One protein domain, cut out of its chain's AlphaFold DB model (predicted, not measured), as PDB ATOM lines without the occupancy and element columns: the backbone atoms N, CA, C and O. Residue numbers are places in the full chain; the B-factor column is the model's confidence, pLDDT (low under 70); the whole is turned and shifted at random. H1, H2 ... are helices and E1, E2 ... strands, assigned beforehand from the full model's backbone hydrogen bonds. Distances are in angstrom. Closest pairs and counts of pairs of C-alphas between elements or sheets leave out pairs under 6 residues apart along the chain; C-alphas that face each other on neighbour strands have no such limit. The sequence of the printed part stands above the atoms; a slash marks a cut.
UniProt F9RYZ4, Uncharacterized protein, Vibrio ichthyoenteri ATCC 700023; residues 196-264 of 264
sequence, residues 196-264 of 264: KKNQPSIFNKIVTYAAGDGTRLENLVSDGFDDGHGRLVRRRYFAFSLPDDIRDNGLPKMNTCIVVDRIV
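AT A GLANCE: This is residues 196 to 264 of the 264 residues of an uncharacterized protein of Vibrio ichthyoenteri ATCC 700023 (UniProt F9RYZ4). A long, twisted sheet of three strands makes a wall, with H1 crossing over E2 and E3 on one of its faces and the other face bare. The short helix H2 sits beyond the end of E2, and at the opposite end of the sheet the E1 and E2 hairpin turns through residues 227 to 232. The printed part has 69 residues, with two named helices and three named strands in the order H1, E1, E2, H2, E3; the sheet's order is E1, E2, E3, antiparallel throughout, and the class is mixed, helices and strands. The whole is only just loose, close to compact, with a radius of gyration of the C-alphas of 13.3 A and spans of 40 by 28 by 20 A.

IN THESE COORDINATES: Find C-alpha 233 at (-11.779, 1.283, 27.337); from there E2, residues 233 to 241, runs 26.0 A. E1 is residues 220 to 226, 16.7 A, and E3 is residues 256 to 263, 22.6 A, ending at C-alpha 263 at (-16.660, 4.546, 27.139). H1, residues 200 to 214, starts at C-alpha 200 at (-33.669, -5.242, 15.818) and runs 18.4 A; H2 is residues 244 to 248.

HOW THE PARTS SIT: Look at N 224 and O 235, 3.1 A apart, in the hairpin of E1 and E2, and at N 238 and O 259, 2.9 A, between E2 and E3. H1 is on the sheet, two layers with the helix on one face, at a height over the sheet of 9.1 A; it runs across the strands, at 81 degrees to E3 on the local plane. Its closest C-alphas to E2 are those of Gly 214 and Phe 240, 6.4 A. With residues 202 to 206 alone, H1 only just touches H2, with 3 pairs of C-alphas within 8 A, the closest those of Lys 205 and Ile 246, 7.1 A. H2 is not on the sheet, and it is apart from E1. In H1 and H2 every O i to N i+4 pair is within hydrogen-bond range.

THE WHOLE: The two C-alphas farthest apart are those of Gly 230 and Asp 248, 40.6 A. The printed part has no cut, and no link is long. The mean pLDDT of the printed part is 89.2, and residue 229 alone is under 70.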
ATOM      1  N   LYS A 196     -27.477  -8.131  19.470       89.88
ATOM      2  CA  LYS A 196     -27.123  -7.006  18.593       89.88
ATOM      3  C   LYS A 196     -28.288  -6.678  17.652       89.88
ATOM      4  O   LYS A 196     -29.382  -7.225  17.743       89.88
ATOM      5  N   LYS A 197     -28.025  -5.790  16.693       86.19
ATOM      6  CA  LYS A 197     -28.981  -5.334  15.672       86.19
ATOM      7  C   LYS A 197     -29.460  -6.422  14.696       86.19
ATOM      8  O   LYS A 197     -30.302  -6.129  13.858       86.19
ATOM      9  N   ASN A 198     -28.950  -7.653  14.782       79.94
ATOM     10  CA  ASN A 198     -29.504  -8.802  14.058       79.94
ATOM     11  C   ASN A 198     -30.894  -9.213  14.574       79.94
ATOM     12  O   ASN A 198     -31.628  -9.865  13.842       79.94
ATOM     13  N   GLN A 199     -31.266  -8.792  15.785       84.44
ATOM     14  CA  GLN A 199     -32.616  -8.907  16.334       84.44
ATOM     15  C   GLN A 199     -33.146  -7.498  16.658       84.44
ATOM     16  O   GLN A 199     -33.184  -7.092  17.819       84.44
ATOM     17  N   PRO A 200     -33.499  -6.685  15.646       89.31
ATOM     18  CA  PRO A 200     -33.669  -5.242  15.818       89.31
ATOM     19  C   PRO A 200     -34.834  -4.869  16.742       89.31
ATOM     20  O   PRO A 200     -34.704  -3.935  17.526       89.31
ATOM     21  N   SER A 201     -35.947  -5.608  16.685       89.75
ATOM     22  CA  SER A 201     -37.134  -5.338  17.511       89.75
ATOM     23  C   SER A 201     -36.818  -5.452  19.005       89.75
ATOM     24  O   SER A 201     -36.970  -4.486  19.753       89.75
ATOM     25  N   ILE A 202     -36.295  -6.607  19.429       90.12
ATOM     26  CA  ILE A 202     -35.972  -6.862  20.836       90.12
ATOM     27  C   ILE A 202     -34.782  -6.014  21.303       90.12
ATOM     28  O   ILE A 202     -34.804  -5.487  22.412       90.12
ATOM     29  N   PHE A 203     -33.784  -5.802  20.434       92.12
ATOM     30  CA  PHE A 203     -32.638  -4.941  20.720       92.12
ATOM     31  C   PHE A 203     -33.084  -3.512  21.031       92.12
ATOM     32  O   PHE A 203     -32.677  -2.962  22.049       92.12
ATOM     33  N   ASN A 204     -33.952  -2.926  20.203       92.19
ATOM     34  CA  ASN A 204     -34.429  -1.563  20.419       92.19
ATOM     35  C   ASN A 204     -35.246  -1.447  21.712       92.19
ATOM     36  O   ASN A 204     -35.001  -0.526  22.482       92.19
ATOM     37  N   LYS A 205     -36.147  -2.401  21.993       91.44
ATOM     38  CA  LYS A 205     -36.912  -2.426  23.253       91.44
ATOM     39  C   LYS A 205     -35.996  -2.459  24.478       91.44
ATOM     40  O   LYS A 205     -36.159  -1.653  25.388       91.44
ATOM     41  N   ILE A 206     -35.004  -3.353  24.470       91.94
ATOM     42  CA  ILE A 206     -34.048  -3.500  25.572       91.94
ATOM     43  C   ILE A 206     -33.184  -2.249  25.724       91.94
ATOM     44  O   ILE A 206     -32.967  -1.811  26.846       91.94
ATOM     45  N   VAL A 207     -32.718  -1.644  24.629       92.44
ATOM     46  CA  VAL A 207     -31.927  -0.404  24.684       92.44
ATOM     47  C   VAL A 207     -32.749   0.757  25.246       92.44
ATOM     48  O   VAL A 207     -32.245   1.495  26.088       92.44
ATOM     49  N   THR A 208     -34.008   0.910  24.826       92.75
ATOM     50  CA  THR A 208     -34.907   1.942  25.364       92.75
ATOM     51  C   THR A 208     -35.151   1.739  26.856       92.75
ATOM     52  O   THR A 208     -34.996   2.683  27.627       92.75
ATOM     53  N   TYR A 209     -35.461   0.511  27.275       92.12
ATOM     54  CA  TYR A 209     -35.654   0.186  28.687       92.12
ATOM     55  C   TYR A 209     -34.376   0.394  29.509       92.12
ATOM     56  O   TYR A 209     -34.410   0.985  30.584       92.12
ATOM     57  N   ALA A 210     -33.226  -0.032  28.985       92.06
ATOM     58  CA  ALA A 210     -31.932   0.146  29.627       92.06
ATOM     59  C   ALA A 210     -31.630   1.626  29.896       92.06
ATOM     60  O   ALA A 210     -31.225   1.957  31.004       92.06
ATOM     61  N   ALA A 211     -31.867   2.497  28.911       90.31
ATOM     62  CA  ALA A 211     -31.607   3.929  29.025       90.31
ATOM     63  C   ALA A 211     -32.553   4.654  29.999       90.31
ATOM     64  O   ALA A 211     -32.138   5.632  30.615       90.31
ATOM     65  N   GLY A 212     -33.807   4.205  30.117       89.12
ATOM     66  CA  GLY A 212     -34.786   4.790  31.037       89.12
ATOM     67  C   GLY A 212     -34.645   4.274  32.469       89.12
ATOM     68  O   GLY A 212     -34.510   5.056  33.405       89.12
ATOM     69  N   ASP A 213     -34.641   2.950  32.630       86.06
ATOM     70  CA  ASP A 213     -34.846   2.299  33.926       86.06
ATOM     71  C   ASP A 213     -33.813   1.218  34.266       86.06
ATOM     72  O   ASP A 213     -33.612   0.919  35.442       86.06
ATOM     73  N   GLY A 214     -33.127   0.637  33.279       83.69
ATOM     74  CA  GLY A 214     -32.227  -0.498  33.512       83.69
ATOM     75  C   GLY A 214     -30.839  -0.125  34.051       83.69
ATOM     76  O   GLY A 214     -30.373  -0.715  35.031       83.69
ATOM     77  N   THR A 215     -30.146   0.839  33.435       90.19
ATOM     78  CA  THR A 215     -28.744   1.177  33.758       90.19
ATOM     79  C   THR A 215     -28.641   2.131  34.945       90.19
ATOM     80  O   THR A 215     -28.295   3.305  34.806       90.19
ATOM     81  N   ARG A 216     -28.952   1.615  36.131       91.75
ATOM     82  CA  ARG A 216     -28.886   2.333  37.409       91.75
ATOM     83  C   ARG A 216     -27.714   1.834  38.252       91.75
ATOM     84  O   ARG A 216     -27.280   0.697  38.091       91.75
ATOM     85  N   LEU A 217     -27.213   2.663  39.172       91.62
ATOM     86  CA  LEU A 217     -26.106   2.284  40.066       91.62
ATOM     87  C   LEU A 217     -26.429   1.049  40.920       91.62
ATOM     88  O   LEU A 217     -25.541   0.250  41.181       91.62
ATOM     89  N   GLU A 218     -27.697   0.865  41.290       93.94
ATOM     90  CA  GLU A 218     -28.192  -0.325  42.001       93.94
ATOM     91  C   GLU A 218     -28.013  -1.632  41.211       93.94
ATOM     92  O   GLU A 218     -27.840  -2.690  41.805       93.94
ATOM     93  N   ASN A 219     -27.985  -1.546  39.878       93.00
ATOM     94  CA  ASN A 219     -27.818  -2.681  38.971       93.00
ATOM     95  C   ASN A 219     -26.392  -2.773  38.405       93.00
ATOM     96  O   ASN A 219     -26.140  -3.597  37.523       93.00
ATOM     97  N   LEU A 220     -25.466  -1.909  38.840       95.38
ATOM     98  CA  LEU A 220     -24.079  -1.911  38.380       95.38
ATOM     99  C   LEU A 220     -23.341  -3.105  38.994       95.38
ATOM    100  O   LEU A 220     -23.055  -3.133  40.186       95.38
ATOM    101  N   VAL A 221     -23.002  -4.079  38.157       95.62
ATOM    102  CA  VAL A 221     -22.309  -5.306  38.570       95.62
ATOM    103  C   VAL A 221     -20.797  -5.134  38.518       95.62
ATOM    104  O   VAL A 221     -20.075  -5.696  39.333       95.62
ATOM    105  N   SER A 222     -20.301  -4.375  37.541       94.88
ATOM    106  CA  SER A 222     -18.867  -4.162  37.365       94.88
ATOM    107  C   SER A 222     -18.595  -2.859  36.627       94.88
ATOM    108  O   SER A 222     -19.297  -2.517  35.679       94.88
ATOM    109  N   ASP A 223     -17.528  -2.171  37.019       94.75
ATOM    110  CA  ASP A 223     -17.021  -0.957  36.384       94.75
ATOM    111  C   ASP A 223     -15.497  -1.001  36.416       94.75
ATOM    112  O   ASP A 223     -14.892  -1.053  37.487       94.75
ATOM    113  N   GLY A 224     -14.875  -1.051  35.245       92.81
ATOM    114  CA  GLY A 224     -13.433  -1.196  35.157       92.81
ATOM    115  C   GLY A 224     -12.879  -0.746  33.823       92.81
ATOM    116  O   GLY A 224     -13.610  -0.533  32.855       92.81
ATOM    117  N   PHE A 225     -11.562  -0.609  33.785       91.88
ATOM    118  CA  PHE A 225     -10.822  -0.325  32.569       91.88
ATOM    119  C   PHE A 225     -10.262  -1.625  32.001       91.88
ATOM    120  O   PHE A 225      -9.775  -2.477  32.737       91.88
ATOM    121  N   ASP A 226     -10.353  -1.759  30.686       84.69
ATOM    122  CA  ASP A 226      -9.775  -2.844  29.907       84.69
ATOM    123  C   ASP A 226      -8.800  -2.213  28.910       84.69
ATOM    124  O   ASP A 226      -9.180  -1.310  28.164       84.69
ATOM    125  N   ASP A 227      -7.543  -2.646  28.945       82.19
ATOM    126  CA  ASP A 227      -6.455  -2.219  28.059       82.19
ATOM    127  C   ASP A 227      -6.209  -3.209  26.900       82.19
ATOM    128  O   ASP A 227      -5.196  -3.158  26.193       82.19
ATOM    129  N   GLY A 228      -7.171  -4.098  26.646       75.56
ATOM    130  CA  GLY A 228      -7.124  -5.110  25.605       75.56
ATOM    131  C   GLY A 228      -7.151  -4.529  24.189       75.56
ATOM    132  O   GLY A 228      -7.795  -3.523  23.884       75.56
ATOM    133  N   HIS A 229      -6.453  -5.209  23.275       69.75
ATOM    134  CA  HIS A 229      -6.355  -4.842  21.855       69.75
ATOM    135  C   HIS A 229      -5.818  -3.419  21.591       69.75
ATOM    136  O   HIS A 229      -6.140  -2.815  20.563       69.75
ATOM    137  N   GLY A 230      -4.985  -2.893  22.497       79.06
ATOM    138  CA  GLY A 230      -4.290  -1.613  22.327       79.06
ATOM    139  C   GLY A 230      -5.179  -0.383  22.520       79.06
ATOM    140  O   GLY A 230      -4.864   0.683  21.994       79.06
ATOM    141  N   ARG A 231      -6.310  -0.519  23.224       82.94
ATOM    142  CA  ARG A 231      -7.213   0.590  23.554       82.94
ATOM    143  C   ARG A 231      -7.583   0.519  25.023       82.94
ATOM    144  O   ARG A 231      -8.060  -0.516  25.466       82.94
ATOM    145  N   LEU A 232      -7.429   1.632  25.737       88.12
ATOM    146  CA  LEU A 232      -7.977   1.777  27.078       88.12
ATOM    147  C   LEU A 232      -9.473   2.080  26.958       88.12
ATOM    148  O   LEU A 232      -9.853   3.120  26.431       88.12
ATOM    149  N   VAL A 233     -10.320   1.159  27.404       91.81
ATOM    150  CA  VAL A 233     -11.779   1.283  27.337       91.81
ATOM    151  C   VAL A 233     -12.352   1.050  28.723       91.81
ATOM    152  O   VAL A 233     -12.142  -0.011  29.309       91.81
ATOM    153  N   ARG A 234     -13.138   1.997  29.239       93.19
ATOM    154  CA  ARG A 234     -13.931   1.759  30.449       93.19
ATOM    155  C   ARG A 234     -15.177   0.961  30.078       93.19
ATOM    156  O   ARG A 234     -15.922   1.347  29.173       93.19
ATOM    157  N   ARG A 235     -15.412  -0.154  30.766       93.94
ATOM    158  CA  ARG A 235     -16.595  -1.003  30.603       93.94
ATOM    159  C   ARG A 235     -17.393  -1.034  31.889       93.94
ATOM    160  O   ARG A 235     -16.873  -1.407  32.938       93.94
ATOM    161  N   ARG A 236     -18.669  -0.677  31.772       94.06
ATOM    162  CA  ARG A 236     -19.656  -0.780  32.844       94.06
ATOM    163  C   ARG A 236     -20.671  -1.848  32.479       94.06
ATOM    164  O   ARG A 236     -21.210  -1.837  31.372       94.06
ATOM    165  N   TYR A 237     -20.909  -2.764  33.400       95.31
ATOM    166  CA  TYR A 237     -21.836  -3.873  33.245       95.31
ATOM    167  C   TYR A 237     -23.007  -3.657  34.188       95.31
ATOM    168  O   TYR A 237     -22.818  -3.608  35.402       95.31
ATOM    169  N   PHE A 238     -24.204  -3.548  33.630       96.06
ATOM    170  CA  PHE A 238     -25.443  -3.463  34.392       96.06
ATOM    171  C   PHE A 238     -26.241  -4.739  34.174       96.06
ATOM    172  O   PHE A 238     -26.438  -5.118  33.021       96.06
ATOM    173  N   ALA A 239     -26.702  -5.390  35.240       95.56
ATOM    174  CA  ALA A 239     -27.545  -6.576  35.137       95.56
ATOM    175  C   ALA A 239     -28.872  -6.348  35.852       95.56
ATOM    176  O   ALA A 239     -28.897  -5.946  37.010       95.56
ATOM    177  N   PHE A 240     -29.974  -6.609  35.159       94.38
ATOM    178  CA  PHE A 240     -31.314  -6.415  35.702       94.38
ATOM    179  C   PHE A 240     -32.305  -7.401  35.086       94.38
ATOM    180  O   PHE A 240     -32.107  -7.910  33.977       94.38
ATOM    181  N   SER A 241     -33.386  -7.664  35.819       92.56
ATOM    182  CA  SER A 241     -34.508  -8.451  35.307       92.56
ATOM    183  C   SER A 241     -35.284  -7.643  34.273       92.56
ATOM    184  O   SER A 241     -35.443  -6.428  34.414       92.56
ATOM    185  N   LEU A 242     -35.759  -8.312  33.227       89.88
ATOM    186  CA  LEU A 242     -36.603  -7.678  32.218       89.88
ATOM    187  C   LEU A 242     -38.067  -7.637  32.686       89.88
ATOM    188  O   LEU A 242     -38.509  -8.591  33.329       89.88
ATOM    189  N   PRO A 243     -38.835  -6.583  32.365       89.19
ATOM    190  CA  PRO A 243     -40.271  -6.582  32.613       89.19
ATOM    191  C   PRO A 243     -40.992  -7.562  31.678       89.19
ATOM    192  O   PRO A 243     -40.489  -7.907  30.601       89.19
ATOM    193  N   ASP A 244     -42.173  -8.019  32.097       88.38
ATOM    194  CA  ASP A 244     -42.893  -9.107  31.425       88.38
ATOM    195  C   ASP A 244     -43.257  -8.775  29.967       88.38
ATOM    196  O   ASP A 244     -43.144  -9.633  29.095       88.38
ATOM    197  N   ASP A 245     -43.535  -7.509  29.639       87.44
ATOM    198  CA  ASP A 245     -43.839  -7.072  28.268       87.44
ATOM    199  C   ASP A 245     -42.672  -7.289  27.279       87.44
ATOM    200  O   ASP A 245     -42.888  -7.570  26.091       87.44
ATOM    201  N   ILE A 246     -41.427  -7.181  27.758       87.31
ATOM    202  CA  ILE A 246     -40.216  -7.453  26.975       87.31
ATOM    203  C   ILE A 246     -39.923  -8.955  26.943       87.31
ATOM    204  O   ILE A 246     -39.490  -9.464  25.906       87.31
ATOM    205  N   ARG A 247     -40.162  -9.666  28.051       86.44
ATOM    206  CA  ARG A 247     -39.922 -11.114  28.166       86.44
ATOM    207  C   ARG A 247     -40.855 -11.917  27.267       86.44
ATOM    208  O   ARG A 247     -40.375 -12.753  26.504       86.44
ATOM    209  N   ASP A 248     -42.147 -11.606  27.288       84.12
ATOM    210  CA  ASP A 248     -43.188 -12.331  26.549       84.12
ATOM    211  C   ASP A 248     -43.037 -12.193  25.030       84.12
ATOM    212  O   ASP A 248     -43.388 -13.088  24.266       84.12
ATOM    213  N   ASN A 249     -42.460 -11.078  24.581       81.31
ATOM    214  CA  ASN A 249     -42.178 -10.802  23.172       81.31
ATOM    215  C   ASN A 249     -40.707 -11.049  22.805       81.31
ATOM    216  O   ASN A 249     -40.213 -10.516  21.803       81.31
ATOM    217  N   GLY A 250     -39.992 -11.769  23.667       83.06
ATOM    218  CA  GLY A 250     -38.549 -11.872  23.651       83.06
ATOM    219  C   GLY A 250     -38.009 -13.229  23.209       83.06
ATOM    220  O   GLY A 250     -38.662 -13.998  22.508       83.06
ATOM    221  N   LEU A 251     -36.765 -13.510  23.598       87.94
ATOM    222  CA  LEU A 251     -36.143 -14.814  23.369       87.94
ATOM    223  C   LEU A 251     -36.635 -15.834  24.420       87.94
ATOM    224  O   LEU A 251     -36.947 -15.436  25.548       87.94
ATOM    225  N   PRO A 252     -36.668 -17.142  24.103       89.81
ATOM    226  CA  PRO A 252     -37.135 -18.164  25.041       89.81
ATOM    227  C   PRO A 252     -36.373 -18.135  26.373       89.81
ATOM    228  O   PRO A 252     -35.149 -18.199  26.380       89.81
ATOM    229  N   LYS A 253     -37.094 -18.064  27.501       88.94
ATOM    230  CA  LYS A 253     -36.537 -17.985  28.872       88.94
ATOM    231  C   LYS A 253     -35.523 -16.842  29.093       88.94
ATOM    232  O   LYS A 253     -34.642 -16.941  29.948       88.94
ATOM    233  N   MET A 254     -35.675 -15.729  28.378       89.94
ATOM    234  CA  MET A 254     -34.864 -14.526  28.575       89.94
ATOM    235  C   MET A 254     -35.282 -13.782  29.849       89.94
ATOM    236  O   MET A 254     -36.207 -12.977  29.833       89.94
ATOM    237  N   ASN A 255     -34.598 -14.051  30.961       87.56
ATOM    238  CA  ASN A 255     -34.955 -13.480  32.267       87.56
ATOM    239  C   ASN A 255     -34.133 -12.233  32.628       87.56
ATOM    240  O   ASN A 255     -34.681 -11.251  33.127       87.56
ATOM    241  N   THR A 256     -32.833 -12.268  32.342       92.00
ATOM    242  CA  THR A 256     -31.876 -11.233  32.750       92.00
ATOM    243  C   THR A 256     -31.283 -10.557  31.526       92.00
ATOM    244  O   THR A 256     -30.884 -11.223  30.569       92.00
ATOM    245  N   CYS A 257     -31.182  -9.231  31.563       92.94
ATOM    246  CA  CYS A 257     -30.416  -8.461  30.595       92.94
ATOM    247  C   CYS A 257     -29.105  -7.998  31.224       92.94
ATOM    248  O   CYS A 257     -29.106  -7.497  32.346       92.94
ATOM    249  N   ILE A 258     -28.003  -8.145  30.484       94.62
ATOM    250  CA  ILE A 258     -26.704  -7.570  30.835       94.62
ATOM    251  C   ILE A 258     -26.376  -6.501  29.796       94.62
ATOM    252  O   ILE A 258     -26.121  -6.806  28.628       94.62
ATOM    253  N   VAL A 259     -26.381  -5.240  30.216       94.50
ATOM    254  CA  VAL A 259     -26.019  -4.100  29.374       94.50
ATOM    255  C   VAL A 259     -24.548  -3.785  29.577       94.50
ATOM    256  O   VAL A 259     -24.098  -3.571  30.701       94.50
ATOM    257  N   VAL A 260     -23.809  -3.736  28.468       92.12
ATOM    258  CA  VAL A 260     -22.396  -3.355  28.448       92.12
ATOM    259  C   VAL A 260     -22.276  -1.948  27.886       92.12
ATOM    260  O   VAL A 260     -22.383  -1.740  26.674       92.12
ATOM    261  N   ASP A 261     -22.026  -0.991  28.767       89.75
ATOM    262  CA  ASP A 261     -21.705   0.377  28.394       89.75
ATOM    263  C   ASP A 261     -20.189   0.523  28.207       89.75
ATOM    264  O   ASP A 261     -19.394   0.100  29.051       89.75
ATOM    265  N   ARG A 262     -19.788   1.070  27.057       87.38
ATOM    266  CA  ARG A 262     -18.388   1.186  26.634       87.38
ATOM    267  C   ARG A 262     -18.061   2.650  26.405       87.38
ATOM    268  O   ARG A 262     -18.568   3.246  25.458       87.38
ATOM    269  N   ILE A 263     -17.167   3.178  27.231       83.75
ATOM    270  CA  ILE A 263     -16.660   4.546  27.139       83.75
ATOM    271  C   ILE A 263     -15.215   4.445  26.641       83.75
ATOM    272  O   ILE A 263     -14.374   3.827  27.301       83.75
ATOM    273  N   VAL A 264     -14.978   4.971  25.437       77.44
ATOM    274  CA  VAL A 264     -13.664   5.037  24.774       77.44
ATOM    275  C   VAL A 264     -13.093   6.432  24.958       77.44
ATOM    276  O   VAL A 264     -13.888   7.387  24.810       77.44
TER     277      VAL A 264